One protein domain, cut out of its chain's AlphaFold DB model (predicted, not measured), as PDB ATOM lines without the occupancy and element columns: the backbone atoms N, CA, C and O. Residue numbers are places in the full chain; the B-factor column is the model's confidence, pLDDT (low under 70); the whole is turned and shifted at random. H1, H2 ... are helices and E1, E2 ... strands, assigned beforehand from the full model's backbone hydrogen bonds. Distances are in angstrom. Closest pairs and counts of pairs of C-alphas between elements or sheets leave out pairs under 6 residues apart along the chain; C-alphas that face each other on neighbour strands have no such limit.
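Overview. This is residues 6 to 73 of the 91 residues of the protein "Thioesterase superfamily protein" of Thermus parvatiensis (UniProt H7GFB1). A hairpin of two strands, E1 and E2, has the long helix H3 packed on it, chiefly along E2, while the shorter helix H1 packs beside E1 on the same side of the hairpin as H3. The small helix H2 sits near the end of the hairpin where E1 begins and E2 ends, and the long loop of residues 39 to 52 reaches out from that end and adds to the length. The printed part has 68 residues, with three named helices and two named strands in the order H1, H2, E1, E2, H3; the two-strand sheet is antiparallel, and the class is mixed, helices and strands. The whole is compact, with a radius of gyration of the C-alphas of 12.5 A, and the C-alphas span 39 by 18 by 15 A.

Along the chain. Strand E1 is residues 24 to 30, 17.6 A from first to last C-alpha, and E2 is residues 33 to 38, 17.3 A. Helix H3, residues 53 to 72, is the longest at 27.6 A; it begins at C-alpha 53 (42.840, -55.107, -33.998) and ends at C-alpha 72 (24.651, -58.480, -13.500). H1, residues 6 to 15, measures 14.2 A and begins at C-alpha 6 (20.310, -46.137, -20.770). H2 is residues 17 to 22.

Arrangement. E1 and E2 form a hairpin of antiparallel neighbours, with 163 degrees between their directions. N 25 and O 37 are within hydrogen-bond range at 2.8 A, and so are N 35 and O 28 at 2.9 A. E2 and H3 have 19 pairs of C-alphas within 8 A, the closest being those of Glu 33 and Ala 67 at 4.2 A. E1 and H3 have 6 such pairs, the closest those of Lys 30 and Thr 70 at 6.6 A. H1 and E1 have 8, the closest those of Lys 6 and Ala 29 at 5.6 A; H1 and E2 are apart. H1 and H3 are close but not clearly touching, with the closest C-alphas, Ala 9 and Phe 66, 7.2 A apart; they run opposite ways at a steep tilt of 46 degrees. H1 and H2 only just touch, with 3 pairs of C-alphas within 8 A, and only at the corner by their link; the closest C-alphas are those of Ala 13 and Thr 19 at 6.6 A, and the lines are about perpendicular at 86 degrees. H2 and H3 are close but not clearly touching, with the C-alphas of Leu 22 and Val 55 closest at 7.9 A. Each O i to N i+4 pair is within hydrogen-bond range in H1 and H2, and 15 of 16 are in H3.

Size, cuts and confidence. The two C-alphas farthest apart are those of Leu 48 and Gly 73, at 39.5 A. The link from E2 to H3, 14 residues, is long; the other three links are tight. The printed part has no cut. The mean pLDDT of the printed part is 96.2, and no printed residue is under 70.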
ATOM      1  N   LYS A   6      19.575 -46.861 -19.743       86.62
ATOM      2  CA  LYS A   6      20.310 -46.137 -20.770       86.62
ATOM      3  C   LYS A   6      21.070 -44.962 -20.166       86.62
ATOM      4  O   LYS A   6      22.246 -44.804 -20.477       86.62
ATOM      5  N   ALA A   7      20.439 -44.179 -19.294       90.81
ATOM      6  CA  ALA A   7      21.088 -43.051 -18.628       90.81
ATOM      7  C   ALA A   7      22.254 -43.507 -17.736       90.81
ATOM      8  O   ALA A   7      23.334 -42.922 -17.795       90.81
ATOM      9  N   LEU A   8      22.074 -44.589 -16.969       91.75
ATOM     10  CA  LEU A   8      23.147 -45.167 -16.156       91.75
ATOM     11  C   LEU A   8      24.304 -45.662 -17.033       91.75
ATOM     12  O   LEU A   8      25.459 -45.336 -16.774       91.75
ATOM     13  N   ALA A   9      24.006 -46.405 -18.099       93.75
ATOM     14  CA  ALA A   9      25.025 -46.870 -19.031       93.75
ATOM     15  C   ALA A   9      25.781 -45.687 -19.669       93.75
ATOM     16  O   ALA A   9      27.007 -45.677 -19.712       93.75
ATOM     17  N   GLN A  10      25.084 -44.631 -20.090       93.81
ATOM     18  CA  GLN A  10      25.738 -43.428 -20.611       93.81
ATOM     19  C   GLN A  10      26.684 -42.789 -19.585       93.81
ATOM     20  O   GLN A  10      27.807 -42.439 -19.943       93.81
ATOM     21  N   GLN A  11      26.279 -42.694 -18.316       93.69
ATOM     22  CA  GLN A  11      27.140 -42.184 -17.246       93.69
ATOM     23  C   GLN A  11      28.387 -43.052 -17.045       93.69
ATOM     24  O   GLN A  11      29.493 -42.523 -16.953       93.69
ATOM     25  N   VAL A  12      28.233 -44.380 -17.036       94.12
ATOM     26  CA  VAL A  12      29.363 -45.314 -16.916       94.12
ATOM     27  C   VAL A  12      30.319 -45.170 -18.104       94.12
ATOM     28  O   VAL A  12      31.527 -45.079 -17.903       94.12
ATOM     29  N   ALA A  13      29.806 -45.073 -19.335       95.12
ATOM     30  CA  ALA A  13      30.632 -44.901 -20.535       95.12
ATOM     31  C   ALA A  13      31.398 -43.566 -20.528       95.12
ATOM     32  O   ALA A  13      32.554 -43.499 -20.949       95.12
ATOM     33  N   GLN A  14      30.772 -42.501 -20.021       95.19
ATOM     34  CA  GLN A  14      31.404 -41.188 -19.862       95.19
ATOM     35  C   GLN A  14      32.467 -41.168 -18.760       95.19
ATOM     36  O   GLN A  14      33.436 -40.417 -18.857       95.19
ATOM     37  N   ALA A  15      32.327 -42.020 -17.744       94.69
ATOM     38  CA  ALA A  15      33.294 -42.142 -16.660       94.69
ATOM     39  C   ALA A  15      34.557 -42.938 -17.041       94.69
ATOM     40  O   ALA A  15      35.525 -42.906 -16.288       94.69
ATOM     41  N   GLN A  16      34.576 -43.642 -18.181       95.44
ATOM     42  CA  GLN A  16      35.719 -44.433 -18.652       95.44
ATOM     43  C   GLN A  16      36.679 -43.578 -19.506       95.44
ATOM     44  O   GLN A  16      36.389 -43.336 -20.683       95.44
ATOM     45  N   PRO A  17      37.867 -43.174 -19.005       97.62
ATOM     46  CA  PRO A  17      38.769 -42.296 -19.759       97.62
ATOM     47  C   PRO A  17      39.260 -42.922 -21.068       97.62
ATOM     48  O   PRO A  17      39.469 -42.222 -22.055       97.62
ATOM     49  N   PHE A  18      39.411 -44.247 -21.098       96.88
ATOM     50  CA  PHE A  18      39.802 -44.972 -22.303       96.88
ATOM     51  C   PHE A  18      38.709 -44.939 -23.385       96.88
ATOM     52  O   PHE A  18      39.003 -44.632 -24.538       96.88
ATOM     53  N   THR A  19      37.443 -45.156 -23.011       96.88
ATOM     54  CA  THR A  19      36.280 -45.020 -23.911       96.88
ATOM     55  C   THR A  19      36.191 -43.606 -24.486       96.88
ATOM     56  O   THR A  19      35.994 -43.443 -25.690       96.88
ATOM     57  N   GLN A  20      36.433 -42.587 -23.651       97.38
ATOM     58  CA  GLN A  20      36.502 -41.188 -24.085       97.38
ATOM     59  C   GLN A  20      37.666 -40.934 -25.054       97.38
ATOM     60  O   GLN A  20      37.475 -40.305 -26.089       97.38
ATOM     61  N   HIS A  21      38.861 -41.460 -24.770       97.19
ATOM     62  CA  HIS A  21      40.029 -41.318 -25.645       97.19
ATOM     63  C   HIS A  21      39.803 -41.935 -27.034       97.19
ATOM     64  O   HIS A  21      40.187 -41.363 -28.060       97.19
ATOM     65  N   LEU A  22      39.136 -43.090 -27.084       97.25
ATOM     66  CA  LEU A  22      38.758 -43.714 -28.346       97.25
ATOM     67  C   LEU A  22      37.672 -42.924 -29.096       97.25
ATOM     68  O   LEU A  22      37.565 -43.061 -30.312       97.25
ATOM     69  N   GLY A  23      36.910 -42.062 -28.418       97.38
ATOM     70  CA  GLY A  23      35.721 -41.428 -28.990       97.38
ATOM     71  C   GLY A  23      34.615 -42.449 -29.265       97.38
ATOM     72  O   GLY A  23      33.912 -42.340 -30.264       97.38
ATOM     73  N   ALA A  24      34.521 -43.489 -28.430       97.81
ATOM     74  CA  ALA A  24      33.499 -44.515 -28.562       97.81
ATOM     75  C   ALA A  24      32.193 -44.078 -27.889       97.81
ATOM     76  O   ALA A  24      32.179 -43.627 -26.743       97.81
ATOM     77  N   GLU A  25      31.084 -44.260 -28.594       96.81
ATOM     78  CA  GLU A  25      29.750 -43.839 -28.190       96.81
ATOM     79  C   GLU A  25      28.844 -45.046 -27.951       96.81
ATOM     80  O   GLU A  25      28.769 -45.963 -28.772       96.81
ATOM     81  N   LEU A  26      28.115 -45.026 -26.833       96.75
ATOM     82  CA  LEU A  26      27.065 -45.998 -26.550       96.75
ATOM     83  C   LEU A  26      25.824 -45.668 -27.392       96.75
ATOM     84  O   LEU A  26      25.132 -44.681 -27.136       96.75
ATOM     85  N   LEU A  27      25.496 -46.537 -28.345       96.56
ATOM     86  CA  LEU A  27      24.310 -46.409 -29.191       96.56
ATOM     87  C   LEU A  27      23.047 -46.910 -28.481       96.56
ATOM     88  O   LEU A  27      21.988 -46.279 -28.535       96.56
ATOM     89  N   SER A  28      23.148 -48.052 -27.798       95.06
ATOM     90  CA  SER A  28      22.036 -48.635 -27.045       95.06
ATOM     91  C   SER A  28      22.515 -49.558 -25.933       95.06
ATOM     92  O   SER A  28      23.484 -50.291 -26.115       95.06
ATOM     93  N   ALA A  29      21.767 -49.580 -24.832       94.94
ATOM     94  CA  ALA A  29      21.885 -50.567 -23.766       94.94
ATOM     95  C   ALA A  29      20.493 -51.133 -23.463       94.94
ATOM     96  O   ALA A  29      19.547 -50.375 -23.231       94.94
ATOM     97  N   LYS A  30      20.363 -52.458 -23.496       94.56
ATOM     98  CA  LYS A  30      19.154 -53.208 -23.128       94.56
ATOM     99  C   LYS A  30      19.579 -54.426 -22.301       94.56
ATOM    100  O   LYS A  30      20.756 -54.769 -22.339       94.56
ATOM    101  N   PRO A  31      18.667 -55.098 -21.580       94.88
ATOM    102  CA  PRO A  31      19.016 -56.318 -20.854       94.88
ATOM    103  C   PRO A  31      19.697 -57.354 -21.767       94.88
ATOM    104  O   PRO A  31      19.083 -57.849 -22.707       94.88
ATOM    105  N   GLY A  32      20.967 -57.653 -21.494       95.94
ATOM    106  CA  GLY A  32      21.809 -58.581 -22.252       95.94
ATOM    107  C   GLY A  32      22.415 -58.019 -23.543       95.94
ATOM    108  O   GLY A  32      23.071 -58.765 -24.265       95.94
ATOM    109  N   GLU A  33      22.231 -56.732 -23.847       96.00
ATOM    110  CA  GLU A  33      22.701 -56.111 -25.090       96.00
ATOM    111  C   GLU A  33      23.401 -54.770 -24.830       96.00
ATOM    112  O   GLU A  33      22.871 -53.874 -24.168       96.00
ATOM    113  N   GLY A  34      24.570 -54.595 -25.442       95.81
ATOM    114  CA  GLY A  34      25.300 -53.334 -25.503       95.81
ATOM    115  C   GLY A  34      25.768 -53.090 -26.932       95.81
ATOM    116  O   GLY A  34      26.324 -53.987 -27.563       95.81
ATOM    117  N   ALA A  35      25.532 -51.890 -27.454       96.81
ATOM    118  CA  ALA A  35      25.984 -51.498 -28.783       96.81
ATOM    119  C   ALA A  35      26.807 -50.219 -28.697       96.81
ATOM    120  O   ALA A  35      26.332 -49.211 -28.171       96.81
ATOM    121  N   PHE A  36      28.013 -50.263 -29.256       97.69
ATOM    122  CA  PHE A  36      28.907 -49.119 -29.361       97.69
ATOM    123  C   PHE A  36      29.312 -48.878 -30.811       97.69
ATOM    124  O   PHE A  36      29.384 -49.811 -31.612       97.69
ATOM    125  N   ALA A  37      29.624 -47.627 -31.121       97.31
ATOM    126  CA  ALA A  37      30.297 -47.233 -32.349       97.31
ATOM    127  C   ALA A  37      31.416 -46.241 -32.036       97.31
ATOM    128  O   ALA A  37      31.444 -45.643 -30.966       97.31
ATOM    129  N   LEU A  38      32.344 -46.079 -32.970       97.12
ATOM    130  CA  LEU A  38      33.322 -45.000 -32.955       97.12
ATOM    131  C   LEU A  38      33.577 -44.550 -34.388       97.12
ATOM    132  O   LEU A  38      33.413 -45.332 -35.327       97.12
ATOM    133  N   GLU A  39      33.997 -43.302 -34.546       97.12
ATOM    134  CA  GLU A  39      34.528 -42.807 -35.811       97.12
ATOM    135  C   GLU A  39      35.998 -43.222 -35.950       97.12
ATOM    136  O   GLU A  39      36.812 -43.007 -35.045       97.12
ATOM    137  N   VAL A  40      36.355 -43.841 -37.078       97.19
ATOM    138  CA  VAL A  40      37.730 -44.290 -37.325       97.19
ATOM    139  C   VAL A  40      38.613 -43.100 -37.699       97.19
ATOM    140  O   VAL A  40      38.388 -42.449 -38.718       97.19
ATOM    141  N   ARG A  41      39.659 -42.855 -36.902       97.38
ATOM    142  CA  ARG A  41      40.633 -41.772 -37.111       97.38
ATOM    143  C   ARG A  41      41.981 -42.297 -37.625       97.38
ATOM    144  O   ARG A  41      42.267 -43.482 -37.445       97.38
ATOM    145  N   PRO A  42      42.828 -41.457 -38.257       97.06
ATOM    146  CA  PRO A  42      44.113 -41.885 -38.814       97.06
ATOM    147  C   PRO A  42      45.019 -42.654 -37.839       97.06
ATOM    148  O   PRO A  42      45.684 -43.608 -38.234       97.06
ATOM    149  N   GLU A  43      45.017 -42.293 -36.558       97.75
ATOM    150  CA  GLU A  43      45.804 -42.953 -35.513       97.75
ATOM    151  C   GLU A  43      45.304 -44.361 -35.137       97.75
ATOM    152  O   GLU A  43      45.999 -45.093 -34.436       97.75
ATOM    153  N   PHE A  44      44.117 -44.766 -35.601       98.31
ATOM    154  CA  PHE A  44      43.549 -46.094 -35.343       98.31
ATOM    155  C   PHE A  44      43.942 -47.139 -36.377       98.31
ATOM    156  O   PHE A  44      43.631 -48.318 -36.190       98.31
ATOM    157  N   TYR A  45      44.620 -46.753 -37.455       98.31
ATOM    158  CA  TYR A  45      45.112 -47.710 -38.433       98.31
ATOM    159  C   TYR A  45      46.387 -48.407 -37.939       98.31
ATOM    160  O   TYR A  45      47.265 -47.803 -37.327       98.31
ATOM    161  N   GLN A  46      46.515 -49.700 -38.235       97.69
ATOM    162  CA  GLN A  46      47.803 -50.387 -38.195       97.69
ATOM    163  C   GLN A  46      48.633 -50.068 -39.456       97.69
ATOM    164  O   GLN A  46      48.183 -49.393 -40.380       97.69
ATOM    165  N   HIS A  47      49.867 -50.573 -39.505       97.12
ATOM    166  CA  HIS A  47      50.876 -50.241 -40.523       97.12
ATOM    167  C   HIS A  47      50.523 -50.589 -41.989       97.12
ATOM    168  O   HIS A  47      51.235 -50.166 -42.892       97.12
ATOM    169  N   LEU A  48      49.454 -51.350 -42.248       96.94
ATOM    170  CA  LEU A  48      48.936 -51.674 -43.589       96.94
ATOM    171  C   LEU A  48      47.670 -50.872 -43.953       96.94
ATOM    172  O   LEU A  48      47.014 -51.195 -44.943       96.94
ATOM    173  N   GLY A  49      47.292 -49.865 -43.159       96.81
ATOM    174  CA  GLY A  49      46.121 -49.023 -43.423       96.81
ATOM    175  C   GLY A  49      44.773 -49.680 -43.104       96.81
ATOM    176  O   GLY A  49      43.750 -49.255 -43.629       96.81
ATOM    177  N   MET A  50      44.754 -50.722 -42.270       98.31
ATOM    178  CA  MET A  50      43.526 -51.346 -41.746       98.31
ATOM    179  C   MET A  50      43.321 -50.929 -40.293       98.31
ATOM    180  O   MET A  50      44.295 -50.609 -39.620       98.31
ATOM    181  N   VAL A  51      42.095 -50.933 -39.774       98.25
ATOM    182  CA  VAL A  51      41.861 -50.602 -38.357       98.25
ATOM    183  C   VAL A  51      42.628 -51.590 -37.472       98.25
ATOM    184  O   VAL A  51      42.570 -52.805 -37.675       98.25
ATOM    185  N   HIS A  52      43.373 -51.070 -36.499       98.25
ATOM    186  CA  HIS A  52      44.169 -51.862 -35.576       98.25
ATOM    187  C   HIS A  52      43.261 -52.811 -34.784       98.25
ATOM    188  O   HIS A  52      42.246 -52.394 -34.222       98.25
ATOM    189  N   GLY A  53      43.644 -54.089 -34.687       98.00
ATOM    190  CA  GLY A  53      42.840 -55.107 -33.998       98.00
ATOM    191  C   GLY A  53      42.482 -54.713 -32.562       98.00
ATOM    192  O   GLY A  53      41.351 -54.916 -32.145       98.00
ATOM    193  N   GLY A  54      43.406 -54.045 -31.862       97.88
ATOM    194  CA  GLY A  54      43.192 -53.486 -30.522       97.88
ATOM    195  C   GLY A  54      42.023 -52.495 -30.410       97.88
ATOM    196  O   GLY A  54      41.330 -52.499 -29.399       97.88
ATOM    197  N   VAL A  55      41.759 -51.687 -31.445       98.06
ATOM    198  CA  VAL A  55      40.620 -50.747 -31.460       98.06
ATOM    199  C   VAL A  55      39.308 -51.520 -31.580       98.06
ATOM    200  O   VAL A  55      38.361 -51.268 -30.840       98.06
ATOM    201  N   ILE A  56      39.277 -52.522 -32.463       97.50
ATOM    202  CA  ILE A  56      38.114 -53.397 -32.652       97.50
ATOM    203  C   ILE A  56      37.816 -54.176 -31.364       97.50
ATOM    204  O   ILE A  56      36.665 -54.251 -30.942       97.50
ATOM    205  N   THR A  57      38.842 -54.744 -30.720       98.19
ATOM    206  CA  THR A  57      38.661 -55.500 -29.475       98.19
ATOM    207  C   THR A  57      38.273 -54.612 -28.307       98.19
ATOM    208  O   THR A  57      37.467 -55.047 -27.502       98.19
ATOM    209  N   ALA A  58      38.785 -53.383 -28.220       97.56
ATOM    210  CA  ALA A  58      38.362 -52.432 -27.195       97.56
ATOM    211  C   ALA A  58      36.873 -52.076 -27.329       97.56
ATOM    212  O   ALA A  58      36.145 -52.055 -26.340       97.56
ATOM    213  N   LEU A  59      36.397 -51.854 -28.560       97.31
ATOM    214  CA  LEU A  59      34.980 -51.592 -28.813       97.31
ATOM    215  C   LEU A  59      34.108 -52.806 -28.455       97.31
ATOM    216  O   LEU A  59      33.038 -52.648 -27.865       97.31
ATOM    217  N   LEU A  60      34.576 -54.016 -28.783       97.62
ATOM    218  CA  LEU A  60      33.897 -55.263 -28.429       97.62
ATOM    219  C   LEU A  60      33.862 -55.490 -26.911       97.62
ATOM    220  O   LEU A  60      32.818 -55.864 -26.389       97.62
ATOM    221  N   ASP A  61      34.969 -55.251 -26.211       97.75
ATOM    222  CA  ASP A  61      35.070 -55.399 -24.757       97.75
ATOM    223  C   ASP A  61      34.097 -54.458 -24.032       97.75
ATOM    224  O   ASP A  61      33.357 -54.884 -23.144       97.75
ATOM    225  N   ASN A  62      33.983 -53.207 -24.499       97.00
ATOM    226  CA  ASN A  62      32.955 -52.279 -24.031       97.00
ATOM    227  C   ASN A  62      31.544 -52.826 -24.282       97.00
ATOM    228  O   ASN A  62      30.723 -52.856 -23.369       97.00
ATOM    229  N   ALA A  63      31.242 -53.302 -25.492       97.31
ATOM    230  CA  ALA A  63      29.924 -53.858 -25.796       97.31
ATOM    231  C   ALA A  63      29.564 -55.052 -24.887       97.31
ATOM    232  O   ALA A  63      28.456 -55.095 -24.348       97.31
ATOM    233  N   LEU A  64      30.504 -55.978 -24.663       96.94
ATOM    234  CA  LEU A  64      30.329 -57.148 -23.796       96.94
ATOM    235  C   LEU A  64      30.159 -56.758 -22.325       96.94
ATOM    236  O   LEU A  64      29.233 -57.235 -21.670       96.94
ATOM    237  N   THR A  65      31.007 -55.859 -21.822       96.06
ATOM    238  CA  THR A  65      30.947 -55.370 -20.437       96.06
ATOM    239  C   THR A  65      29.608 -54.696 -20.162       96.06
ATOM    240  O   THR A  65      28.978 -54.952 -19.141       96.06
ATOM    241  N   PHE A  66      29.111 -53.887 -21.099       96.31
ATOM    242  CA  PHE A  66      27.822 -53.217 -20.954       96.31
ATOM    243  C   PHE A  66      26.647 -54.185 -21.058       96.31
ATOM    244  O   PHE A  66      25.735 -54.110 -20.236       96.31
ATOM    245  N   ALA A  67      26.684 -55.124 -22.005       96.56
ATOM    246  CA  ALA A  67      25.689 -56.188 -22.101       96.56
ATOM    247  C   ALA A  67      25.606 -56.988 -20.790       96.56
ATOM    248  O   ALA A  67      24.519 -57.134 -20.230       96.56
ATOM    249  N   GLY A  68      26.746 -57.431 -20.252       96.00
ATOM    250  CA  GLY A  68      26.820 -58.120 -18.964       96.00
ATOM    251  C   GLY A  68      26.332 -57.245 -17.810       96.00
ATOM    252  O   GLY A  68      25.517 -57.689 -17.003       96.00
ATOM    253  N   GLY A  69      26.748 -55.979 -17.774       95.38
ATOM    254  CA  GLY A  69      26.385 -55.047 -16.712       95.38
ATOM    255  C   GLY A  69      24.891 -54.728 -16.651       95.38
ATOM    256  O   GLY A  69      24.343 -54.523 -15.569       95.38
ATOM    257  N   THR A  70      24.185 -54.779 -17.785       95.00
ATOM    258  CA  THR A  70      22.717 -54.627 -17.807       95.00
ATOM    259  C   THR A  70      21.966 -55.770 -17.111       95.00
ATOM    260  O   THR A  70      20.803 -55.594 -16.752       95.00
ATOM    261  N   VAL A  71      22.609 -56.929 -16.922       95.25
ATOM    262  CA  VAL A  71      22.023 -58.125 -16.294       95.25
ATOM    263  C   VAL A  71      22.596 -58.366 -14.896       95.25
ATOM    264  O   VAL A  71      21.858 -58.744 -13.990       95.25
ATOM    265  N   LEU A  72      23.901 -58.147 -14.716       94.50
ATOM    266  CA  LEU A  72      24.651 -58.480 -13.500       94.50
ATOM    267  C   LEU A  72      24.894 -57.272 -12.577       94.50
ATOM    268  O   LEU A  72      25.295 -57.460 -11.432       94.50
ATOM    269  N   GLY A  73      24.631 -56.048 -13.048       91.50
ATOM    270  CA  GLY A  73      24.946 -54.797 -12.352       91.50
ATOM    271  C   GLY A  73      26.211 -54.117 -12.889       91.50
ATOM    272  O   GLY A  73      26.969 -54.693 -13.658       91.50
TER     273      GLY A  73